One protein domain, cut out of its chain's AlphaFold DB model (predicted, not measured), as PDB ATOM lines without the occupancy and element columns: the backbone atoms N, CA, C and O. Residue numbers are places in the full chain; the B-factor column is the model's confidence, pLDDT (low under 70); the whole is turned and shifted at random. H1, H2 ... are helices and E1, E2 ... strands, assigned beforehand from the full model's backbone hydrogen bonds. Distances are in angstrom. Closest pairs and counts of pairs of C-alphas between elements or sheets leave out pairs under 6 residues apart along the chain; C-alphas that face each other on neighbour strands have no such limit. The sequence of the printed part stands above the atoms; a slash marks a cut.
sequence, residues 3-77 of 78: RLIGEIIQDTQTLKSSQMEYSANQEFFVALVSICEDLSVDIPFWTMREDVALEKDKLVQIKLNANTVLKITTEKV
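What this domain is: This is residues 3 to 77 of the 78 residues of an uncharacterized protein of Geosporobacter subterraneus DSM 17957 (UniProt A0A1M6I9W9). Two helices cover one face of a twisted antiparallel sheet, E2, E1, E4, E3, whose other face is bare: H1 over E2 and E1, H2 over E3. The two layers, helices on one face of a sheet, are of mixed class. The 75 printed residues run E1, E2, H1, H2, E3, E4, compact, radius of gyration of the C-alphas 11.6 A, spans 33 by 23 by 22 A.

How they stand to each other: E1, residues 3 to 10, and E2, residues 13 to 22, form a hairpin; N 6 and O 18 are within hydrogen-bond range, 2.8 A. H1, residues 25 to 39, touches E2, closest C-alphas Ala 31 and Met 20, 5.5 A. H2, residues 48 to 56, is apart from H1 and touches E3, residues 59 to 63, closest C-alphas Leu 54 and Val 60, 5.8 A. E4, residues 68 to 76, forms a hairpin with E3, N 60 to O 72 2.8 A, and neighbours E1, N 5 to O 73 2.9 A. O i to N i+4 pairs are within range throughout H2, and 9 of 11 in H1.

Where its parts are: E1 begins at C-alpha 3 (-46.918, -51.619, -47.718); E4, 26.5 A long, ends at C-alpha 76 (-51.783, -54.424, -44.869).

The domain as a whole: The printed part has no cut and no long link; no printed residue is under 70 in pLDDT.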
ATOM      1  N   ARG A   3     -47.543 -52.865 -47.282       94.81
ATOM      2  CA  ARG A   3     -46.918 -51.619 -47.718       94.81
ATOM      3  C   ARG A   3     -46.012 -51.127 -46.607       94.81
ATOM      4  O   ARG A   3     -46.393 -51.183 -45.435       94.81
ATOM      5  N   LEU A   4     -44.803 -50.726 -46.968       96.19
ATOM      6  CA  LEU A   4     -43.876 -50.010 -46.106       96.19
ATOM      7  C   LEU A   4     -43.980 -48.534 -46.466       96.19
ATOM      8  O   LEU A   4     -44.020 -48.198 -47.648       96.19
ATOM      9  N   ILE A   5     -44.057 -47.673 -45.462       97.56
ATOM     10  CA  ILE A   5     -44.157 -46.229 -45.645       97.56
ATOM     11  C   ILE A   5     -43.033 -45.604 -44.831       97.56
ATOM     12  O   ILE A   5     -42.894 -45.898 -43.644       97.56
ATOM     13  N   GLY A   6     -42.228 -44.766 -45.475       97.62
ATOM     14  CA  GLY A   6     -41.229 -43.935 -44.822       97.62
ATOM     15  C   GLY A   6     -41.613 -42.471 -44.909       97.62
ATOM     16  O   GLY A   6     -41.947 -41.973 -45.981       97.62
ATOM     17  N   GLU A   7     -41.538 -41.775 -43.785       98.00
ATOM     18  CA  GLU A   7     -41.807 -40.347 -43.674       98.00
ATOM     19  C   GLU A   7     -40.623 -39.647 -43.002       98.00
ATOM     20  O   GLU A   7     -40.134 -40.090 -41.963       98.00
ATOM     21  N   ILE A   8     -40.187 -38.519 -43.559       97.38
ATOM     22  CA  ILE A   8     -39.250 -37.613 -42.893       97.38
ATOM     23  C   ILE A   8     -40.068 -36.591 -42.122       97.38
ATOM     24  O   ILE A   8     -40.742 -35.761 -42.727       97.38
ATOM     25  N   ILE A   9     -39.992 -36.637 -40.796       96.44
ATOM     26  CA  ILE A   9     -40.660 -35.675 -39.922       96.44
ATOM     27  C   ILE A   9     -39.619 -34.696 -39.393       96.44
ATOM     28  O   ILE A   9     -38.641 -35.117 -38.777       96.44
ATOM     29  N   GLN A  10     -39.846 -33.400 -39.590       95.31
ATOM     30  CA  GLN A  10     -39.056 -32.317 -39.008       95.31
ATOM     31  C   GLN A  10     -39.967 -31.382 -38.218       95.31
ATOM     32  O   GLN A  10     -40.998 -30.964 -38.737       95.31
ATOM     33  N   ASP A  11     -39.611 -31.073 -36.968       89.00
ATOM     34  CA  ASP A  11     -40.355 -30.125 -36.118       89.00
ATOM     35  C   ASP A  11     -41.880 -30.378 -36.121       89.00
ATOM     36  O   ASP A  11     -42.684 -29.449 -36.163       89.00
ATOM     37  N   THR A  12     -42.279 -31.659 -36.079       87.94
ATOM     38  CA  THR A  12     -43.664 -32.192 -36.130       87.94
ATOM     39  C   THR A  12     -44.367 -32.215 -37.494       87.94
ATOM     40  O   THR A  12     -45.487 -32.713 -37.583       87.94
ATOM     41  N   GLN A  13     -43.716 -31.763 -38.565       93.44
ATOM     42  CA  GLN A  13     -44.271 -31.776 -39.920       93.44
ATOM     43  C   GLN A  13     -43.640 -32.870 -40.783       93.44
ATOM     44  O   GLN A  13     -42.422 -33.043 -40.783       93.44
ATOM     45  N   THR A  14     -44.458 -33.586 -41.557       94.81
ATOM     46  CA  THR A  14     -43.957 -34.496 -42.594       94.81
ATOM     47  C   THR A  14     -43.441 -33.674 -43.775       94.81
ATOM     48  O   THR A  14     -44.216 -33.008 -44.457       94.81
ATOM     49  N   LEU A  15     -42.132 -33.723 -44.025       94.38
ATOM     50  CA  LEU A  15     -41.481 -33.034 -45.143       94.38
ATOM     51  C   LEU A  15     -41.582 -33.817 -46.450       94.38
ATOM     52  O   LEU A  15     -41.770 -33.242 -47.519       94.38
ATOM     53  N   LYS A  16     -41.381 -35.132 -46.362       95.19
ATOM     54  CA  LYS A  16     -41.368 -36.057 -47.495       95.19
ATOM     55  C   LYS A  16     -41.894 -37.410 -47.055       95.19
ATOM     56  O   LYS A  16     -41.687 -37.807 -45.907       95.19
ATOM     57  N   SER A  17     -42.508 -38.123 -47.987       97.12
ATOM     58  CA  SER A  17     -42.898 -39.514 -47.813       97.12
ATOM     59  C   SER A  17     -42.567 -40.329 -49.063       97.12
ATOM     60  O   SER A  17     -42.622 -39.817 -50.180       97.12
ATOM     61  N   SER A  18     -42.206 -41.591 -48.859       97.81
ATOM     62  CA  SER A  18     -42.128 -42.615 -49.902       97.81
ATOM     63  C   SER A  18     -42.762 -43.899 -49.374       97.81
ATOM     64  O   SER A  18     -42.852 -44.116 -48.162       97.81
ATOM     65  N   GLN A  19     -43.261 -44.735 -50.275       96.81
ATOM     66  CA  GLN A  19     -43.903 -45.991 -49.921       96.81
ATOM     67  C   GLN A  19     -43.615 -47.061 -50.965       96.81
ATOM     68  O   GLN A  19     -43.564 -46.781 -52.161       96.81
ATOM     69  N   MET A  20     -43.505 -48.304 -50.509       96.00
ATOM     70  CA  MET A  20     -43.271 -49.446 -51.385       96.00
ATOM     71  C   MET A  20     -44.019 -50.678 -50.883       96.00
ATOM     72  O   MET A  20     -44.089 -50.951 -49.683       96.00
ATOM     73  N   GLU A  21     -44.615 -51.420 -51.812       94.88
ATOM     74  CA  GLU A  21     -45.291 -52.678 -51.509       94.88
ATOM     75  C   GLU A  21     -44.293 -53.832 -51.469       94.88
ATOM     76  O   GLU A  21     -43.340 -53.880 -52.242       94.88
ATOM     77  N   TYR A  22     -44.521 -54.764 -50.549       92.88
ATOM     78  CA  TYR A  22     -43.718 -55.963 -50.380       92.88
ATOM     79  C   TYR A  22     -44.604 -57.134 -49.944       92.88
ATOM     80  O   TYR A  22     -45.612 -56.987 -49.239       92.88
ATOM     81  N   SER A  23     -44.256 -58.328 -50.402       88.25
ATOM     82  CA  SER A  23     -45.027 -59.554 -50.202       88.25
ATOM     83  C   SER A  23     -44.306 -60.560 -49.307       88.25
ATOM     84  O   SER A  23     -44.957 -61.246 -48.517       88.25
ATOM     85  N   ALA A  24     -42.973 -60.585 -49.358       86.69
ATOM     86  CA  ALA A  24     -42.127 -61.468 -48.561       86.69
ATOM     87  C   ALA A  24     -41.193 -60.692 -47.620       86.69
ATOM     88  O   ALA A  24     -40.834 -59.545 -47.872       86.69
ATOM     89  N   ASN A  25     -40.720 -61.354 -46.560       80.19
ATOM     90  CA  ASN A  25     -39.733 -60.767 -45.642       80.19
ATOM     91  C   ASN A  25     -38.412 -60.411 -46.345       80.19
ATOM     92  O   ASN A  25     -37.730 -59.486 -45.930       80.19
ATOM     93  N   GLN A  26     -38.052 -61.113 -47.423       83.38
ATOM     94  CA  GLN A  26     -36.865 -60.785 -48.223       83.38
ATOM     95  C   GLN A  26     -37.036 -59.467 -48.995       83.38
ATOM     96  O   GLN A  26     -36.079 -58.722 -49.175       83.38
ATOM     97  N   GLU A  27     -38.266 -59.149 -49.399       91.62
ATOM     98  CA  GLU A  27     -38.601 -57.918 -50.120       91.62
ATOM     99  C   GLU A  27     -38.731 -56.713 -49.181       91.62
ATOM    100  O   GLU A  27     -38.640 -55.577 -49.633       91.62
ATOM    101  N   PHE A  28     -38.890 -56.940 -47.869       92.31
ATOM    102  CA  PHE A  28     -38.924 -55.866 -46.875       92.31
ATOM    103  C   PHE A  28     -37.652 -55.013 -46.921       92.31
ATOM    104  O   PHE A  28     -37.737 -53.788 -46.940       92.31
ATOM    105  N   PHE A  29     -36.477 -55.648 -46.964       92.69
ATOM    106  CA  PHE A  29     -35.218 -54.905 -46.968       92.69
ATOM    107  C   PHE A  29     -35.049 -54.099 -48.260       92.69
ATOM    108  O   PHE A  29     -34.602 -52.959 -48.214       92.69
ATOM    109  N   VAL A  30     -35.491 -54.649 -49.395       94.44
ATOM    110  CA  VAL A  30     -35.537 -53.918 -50.669       94.44
ATOM    111  C   VAL A  30     -36.455 -52.701 -50.553       94.44
ATOM    112  O   VAL A  30     -36.047 -51.601 -50.906       94.44
ATOM    113  N   ALA A  31     -37.655 -52.867 -49.991       95.25
ATOM    114  CA  ALA A  31     -38.582 -51.763 -49.762       95.25
ATOM    115  C   ALA A  31     -37.991 -50.678 -48.850       95.25
ATOM    116  O   ALA A  31     -38.139 -49.491 -49.133       95.25
ATOM    117  N   LEU A  32     -37.293 -51.074 -47.782       95.50
ATOM    118  CA  LEU A  32     -36.636 -50.143 -46.866       95.50
ATOM    119  C   LEU A  32     -35.535 -49.341 -47.572       95.50
ATOM    120  O   LEU A  32     -35.492 -48.121 -47.424       95.50
ATOM    121  N   VAL A  33     -34.672 -50.009 -48.342       95.56
ATOM    122  CA  VAL A  33     -33.585 -49.361 -49.091       95.56
ATOM    123  C   VAL A  33     -34.140 -48.378 -50.117       95.56
ATOM    124  O   VAL A  33     -33.742 -47.217 -50.090       95.56
ATOM    125  N   SER A  34     -35.111 -48.790 -50.935       96.62
ATOM    126  CA  SER A  34     -35.735 -47.915 -51.938       96.62
ATOM    127  C   SER A  34     -36.353 -46.665 -51.306       96.62
ATOM    128  O   SER A  34     -36.159 -45.555 -51.790       96.62
ATOM    129  N   ILE A  35     -37.048 -46.822 -50.173       97.25
ATOM    130  CA  ILE A  35     -37.613 -45.690 -49.427       97.25
ATOM    131  C   ILE A  35     -36.507 -44.751 -48.927       97.25
ATOM    132  O   ILE A  35     -36.670 -43.534 -48.988       97.25
ATOM    133  N   CYS A  36     -35.390 -45.283 -48.426       96.19
ATOM    134  CA  CYS A  36     -34.278 -44.452 -47.961       96.19
ATOM    135  C   CYS A  36     -33.618 -43.685 -49.118       96.19
ATOM    136  O   CYS A  36     -33.331 -42.497 -48.971       96.19
ATOM    137  N   GLU A  37     -33.451 -44.326 -50.279       96.75
ATOM    138  CA  GLU A  37     -32.950 -43.688 -51.501       96.75
ATOM    139  C   GLU A  37     -33.871 -42.544 -51.961       96.75
ATOM    140  O   GLU A  37     -33.406 -41.414 -52.135       96.75
ATOM    141  N   ASP A  38     -35.183 -42.790 -52.054       97.19
ATOM    142  CA  ASP A  38     -36.184 -41.781 -52.439       97.19
ATOM    143  C   ASP A  38     -36.214 -40.582 -51.483       97.19
ATOM    144  O   ASP A  38     -36.359 -39.421 -51.889       97.19
ATOM    145  N   LEU A  39     -36.080 -40.853 -50.183       96.00
ATOM    146  CA  LEU A  39     -36.059 -39.826 -49.145       96.00
ATOM    147  C   LEU A  39     -34.696 -39.130 -49.026       96.00
ATOM    148  O   LEU A  39     -34.608 -38.107 -48.341       96.00
ATOM    149  N   SER A  40     -33.672 -39.622 -49.732       95.12
ATOM    150  CA  SER A  40     -32.286 -39.145 -49.681       95.12
ATOM    151  C   SER A  40     -31.705 -39.174 -48.261       95.12
ATOM    152  O   SER A  40     -31.141 -38.185 -47.789       95.12
ATOM    153  N   VAL A  41     -31.878 -40.304 -47.573       94.50
ATOM    154  CA  VAL A  41     -31.355 -40.552 -46.221       94.50
ATOM    155  C   VAL A  41     -30.545 -41.841 -46.178       94.50
ATOM    156  O   VAL A  41     -30.753 -42.745 -46.984       94.50
ATOM    157  N   ASP A  42     -29.636 -41.937 -45.211       94.25
ATOM    158  CA  ASP A  42     -28.877 -43.164 -44.994       94.25
ATOM    159  C   ASP A  42     -29.798 -44.316 -44.579       94.25
ATOM    160  O   ASP A  42     -30.756 -44.135 -43.819       94.25
ATOM    161  N   ILE A  43     -29.466 -45.520 -45.045       93.44
ATOM    162  CA  ILE A  43     -30.166 -46.739 -44.644       93.44
ATOM    163  C   ILE A  43     -29.884 -46.964 -43.152       93.44
ATOM    164  O   ILE A  43     -28.721 -47.124 -42.764       93.44
ATOM    165  N   PRO A  44     -30.914 -46.988 -42.294       92.56
ATOM    166  CA  PRO A  44     -30.707 -47.172 -40.873       92.56
ATOM    167  C   PRO A  44     -30.207 -48.583 -40.571       92.56
ATOM    168  O   PRO A  44     -30.576 -49.556 -41.233       92.56
ATOM    169  N   PHE A  45     -29.417 -48.712 -39.506       90.88
ATOM    170  CA  PHE A  45     -29.112 -50.029 -38.963       90.88
ATOM    171  C   PHE A  45     -30.403 -50.671 -38.447       90.88
ATOM    172  O   PHE A  45     -31.069 -50.112 -37.576       90.88
ATOM    173  N   TRP A  46     -30.749 -51.829 -39.001       92.44
ATOM    174  CA  TRP A  46     -32.000 -52.522 -38.712       92.44
ATOM    175  C   TRP A  46     -31.728 -53.834 -37.982       92.44
ATOM    176  O   TRP A  46     -30.916 -54.648 -38.430       92.44
ATOM    177  N   THR A  47     -32.398 -54.049 -36.852       91.81
ATOM    178  CA  THR A  47     -32.237 -55.236 -36.007       91.81
ATOM    179  C   THR A  47     -33.579 -55.881 -35.679       91.81
ATOM    180  O   THR A  47     -34.648 -55.329 -35.929       91.81
ATOM    181  N   MET A  48     -33.518 -57.026 -34.990       90.12
ATOM    182  CA  MET A  48     -34.703 -57.688 -34.436       90.12
ATOM    183  C   MET A  48     -35.561 -56.776 -33.545       90.12
ATOM    184  O   MET A  48     -36.748 -57.043 -33.371       90.12
ATOM    185  N   ARG A  49     -34.995 -55.724 -32.939       92.12
ATOM    186  CA  ARG A  49     -35.780 -54.786 -32.123       92.12
ATOM    187  C   ARG A  49     -36.742 -53.982 -32.984       92.12
ATOM    188  O   ARG A  49     -37.911 -53.864 -32.624       92.12
ATOM    189  N   GLU A  50     -36.258 -53.471 -34.111       94.19
ATOM    190  CA  GLU A  50     -37.061 -52.705 -35.059       94.19
ATOM    191  C   GLU A  50     -38.083 -53.606 -35.753       94.19
ATOM    192  O   GLU A  50     -39.231 -53.195 -35.905       94.19
ATOM    193  N   ASP A  51     -37.724 -54.858 -36.061       90.06
ATOM    194  CA  ASP A  51     -38.689 -55.848 -36.558       90.06
ATOM    195  C   ASP A  51     -39.852 -56.040 -35.575       90.06
ATOM    196  O   ASP A  51     -41.018 -55.919 -35.949       90.06
ATOM    197  N   VAL A  52     -39.552 -56.276 -34.292       92.50
ATOM    198  CA  VAL A  52     -40.582 -56.474 -33.259       92.50
ATOM    199  C   VAL A  52     -41.441 -55.221 -33.069       92.50
ATOM    200  O   VAL A  52     -42.660 -55.340 -32.932       92.50
ATOM    201  N   ALA A  53     -40.831 -54.035 -33.070       93.31
ATOM    202  CA  ALA A  53     -41.552 -52.767 -32.967       93.31
ATOM    203  C   ALA A  53     -42.476 -52.546 -34.176       93.31
ATOM    204  O   ALA A  53     -43.661 -52.252 -34.017       93.31
ATOM    205  N   LEU A  54     -41.987 -52.789 -35.394       92.12
ATOM    206  CA  LEU A  54     -42.793 -52.659 -36.606       92.12
ATOM    207  C   LEU A  54     -43.926 -53.697 -36.655       92.12
ATOM    208  O   LEU A  54     -45.008 -53.428 -37.177       92.12
ATOM    209  N   GLU A  55     -43.727 -54.887 -36.093       90.06
ATOM    210  CA  GLU A  55     -44.772 -55.904 -36.024       90.06
ATOM    211  C   GLU A  55     -45.857 -55.587 -34.994       90.06
ATOM    212  O   GLU A  55     -47.041 -55.723 -35.326       90.06
ATOM    213  N   LYS A  56     -45.478 -55.170 -33.782       91.06
ATOM    214  CA  LYS A  56     -46.414 -54.927 -32.674       91.06
ATOM    215  C   LYS A  56     -47.065 -53.556 -32.749       91.06
ATOM    216  O   LYS A  56     -48.289 -53.462 -32.699       91.06
ATOM    217  N   ASP A  57     -46.248 -52.528 -32.934       91.19
ATOM    218  CA  ASP A  57     -46.655 -51.128 -32.821       91.19
ATOM    219  C   ASP A  57     -46.913 -50.490 -34.192       91.19
ATOM    220  O   ASP A  57     -47.418 -49.373 -34.273       91.19
ATOM    221  N   LYS A  58     -46.590 -51.202 -35.287       92.25
ATOM    222  CA  LYS A  58     -46.711 -50.717 -36.679       92.25
ATOM    223  C   LYS A  58     -45.912 -49.447 -36.951       92.25
ATOM    224  O   LYS A  58     -46.196 -48.739 -37.917       92.25
ATOM    225  N   LEU A  59     -44.901 -49.188 -36.126       94.75
ATOM    226  CA  LEU A  59     -44.165 -47.938 -36.101       94.75
ATOM    227  C   LEU A  59     -42.730 -48.164 -35.622       94.75
ATOM    228  O   LEU A  59     -42.499 -48.770 -34.580       94.75
ATOM    229  N   VAL A  60     -41.779 -47.596 -36.353       96.56
ATOM    230  CA  VAL A  60     -40.386 -47.425 -35.938       96.56
ATOM    231  C   VAL A  60     -40.005 -45.971 -36.193       96.56
ATOM    232  O   VAL A  60     -40.290 -45.426 -37.258       96.56
ATOM    233  N   GLN A  61     -39.382 -45.321 -35.213       94.81
ATOM    234  CA  GLN A  61     -38.890 -43.950 -35.346       94.81
ATOM    235  C   GLN A  61     -37.384 -43.925 -35.133       94.81
ATOM    236  O   GLN A  61     -36.884 -44.355 -34.095       94.81
ATOM    237  N   ILE A  62     -36.670 -43.399 -36.119       94.56
ATOM    238  CA  ILE A  62     -35.213 -43.384 -36.162       94.56
ATOM    239  C   ILE A  62     -34.771 -41.934 -36.234       94.56
ATOM    240  O   ILE A  62     -35.167 -41.184 -37.123       94.56
ATOM    241  N   LYS A  63     -33.965 -41.512 -35.264       93.81
ATOM    242  CA  LYS A  63     -33.467 -40.140 -35.215       93.81
ATOM    243  C   LYS A  63     -32.389 -39.950 -36.281       93.81
ATOM    244  O   LYS A  63     -31.379 -40.642 -36.241       93.81
ATOM    245  N   LEU A  64     -32.595 -38.998 -37.192       92.12
ATOM    246  CA  LEU A  64     -31.605 -38.642 -38.215       92.12
ATOM    247  C   LEU A  64     -30.703 -37.502 -37.733       92.12
ATOM    248  O   LEU A  64     -29.493 -37.530 -37.921       92.12
ATOM    249  N   ASN A  65     -31.288 -36.493 -37.080       90.62
ATOM    250  CA  ASN A  65     -30.562 -35.378 -36.468       90.62
ATOM    251  C   ASN A  65     -31.368 -34.788 -35.289       90.62
ATOM    252  O   ASN A  65     -32.309 -35.414 -34.803       90.62
ATOM    253  N   ALA A  66     -30.986 -33.611 -34.777       88.62
ATOM    254  CA  ALA A  66     -31.625 -32.991 -33.611       88.62
ATOM    255  C   ALA A  66     -33.148 -32.804 -33.759       88.62
ATOM    256  O   ALA A  66     -33.865 -33.085 -32.798       88.62
ATOM    257  N   ASN A  67     -33.616 -32.421 -34.951       93.25
ATOM    258  CA  ASN A  67     -35.006 -32.026 -35.202       93.25
ATOM    259  C   ASN A  67     -35.703 -32.894 -36.258       93.25
ATOM    260  O   ASN A  67     -36.879 -32.674 -36.540       93.25
ATOM    261  N   THR A  68     -34.999 -33.864 -36.846       94.69
ATOM    262  CA  THR A  68     -35.509 -34.712 -37.925       94.69
ATOM    263  C   THR A  68     -35.497 -36.187 -37.533       94.69
ATOM    264  O   THR A  68     -34.485 -36.713 -37.054       94.69
ATOM    265  N   VAL A  69     -36.608 -36.873 -37.795       96.69
ATOM    266  CA  VAL A  69     -36.765 -38.319 -37.606       96.69
ATOM    267  C   VAL A  69     -37.256 -38.980 -38.895       96.69
ATOM    268  O   VAL A  69     -38.103 -38.432 -39.598       96.69
ATOM    269  N   LEU A  70     -36.738 -40.171 -39.185       96.81
ATOM    270  CA  LEU A  70     -37.308 -41.102 -40.148       96.81
ATOM    271  C   LEU A  70     -38.347 -41.947 -39.416       96.81
ATOM    272  O   LEU A  70     -38.031 -42.665 -38.467       96.81
ATOM    273  N   LYS A  71     -39.592 -41.849 -39.851       96.94
ATOM    274  CA  LYS A  71     -40.696 -42.657 -39.356       96.94
ATOM    275  C   LYS A  71     -40.989 -43.744 -40.380       96.94
ATOM    276  O   LYS A  71     -41.309 -43.432 -41.518       96.94
ATOM    277  N   ILE A  72     -40.899 -44.999 -39.961       97.44
ATOM    278  CA  ILE A  72     -41.243 -46.168 -40.765       97.44
ATOM    279  C   ILE A  72     -42.521 -46.787 -40.205       97.44
ATOM    280  O   ILE A  72     -42.601 -47.081 -39.012       97.44
ATOM    281  N   THR A  73     -43.520 -47.004 -41.054       96.75
ATOM    282  CA  THR A  73     -44.762 -47.703 -40.701       96.75
ATOM    283  C   THR A  73     -45.079 -48.790 -41.713       96.75
ATOM    284  O   THR A  73     -44.562 -48.802 -42.831       96.75
ATOM    285  N   THR A  74     -45.927 -49.742 -41.320       93.75
ATOM    286  CA  THR A  74     -46.394 -50.781 -42.238       93.75
ATOM    287  C   THR A  74     -47.900 -50.967 -42.188       93.75
ATOM    288  O   THR A  74     -48.506 -51.004 -41.117       93.75
ATOM    289  N   GLU A  75     -48.491 -51.150 -43.363       92.38
ATOM    290  CA  GLU A  75     -49.925 -51.346 -43.549       92.38
ATOM    291  C   GLU A  75     -50.190 -52.644 -44.318       92.38
ATOM    292  O   GLU A  75     -49.382 -53.081 -45.142       92.38
ATOM    293  N   LYS A  76     -51.326 -53.296 -44.048       89.06
ATOM    294  CA  LYS A  76     -51.783 -54.424 -44.869       89.06
ATOM    295  C   LYS A  76     -52.479 -53.876 -46.110       89.06
ATOM    296  O   LYS A  76     -53.419 -53.099 -45.980       89.06
ATOM    297  N   VAL A  77     -52.055 -54.340 -47.280       83.56
ATOM    298  CA  VAL A  77     -52.733 -54.076 -48.554       83.56
ATOM    299  C   VAL A  77     -53.598 -55.294 -48.878       83.56
ATOM    300  O   VAL A  77     -53.094 -56.429 -48.855       83.56
TER     301      VAL A  77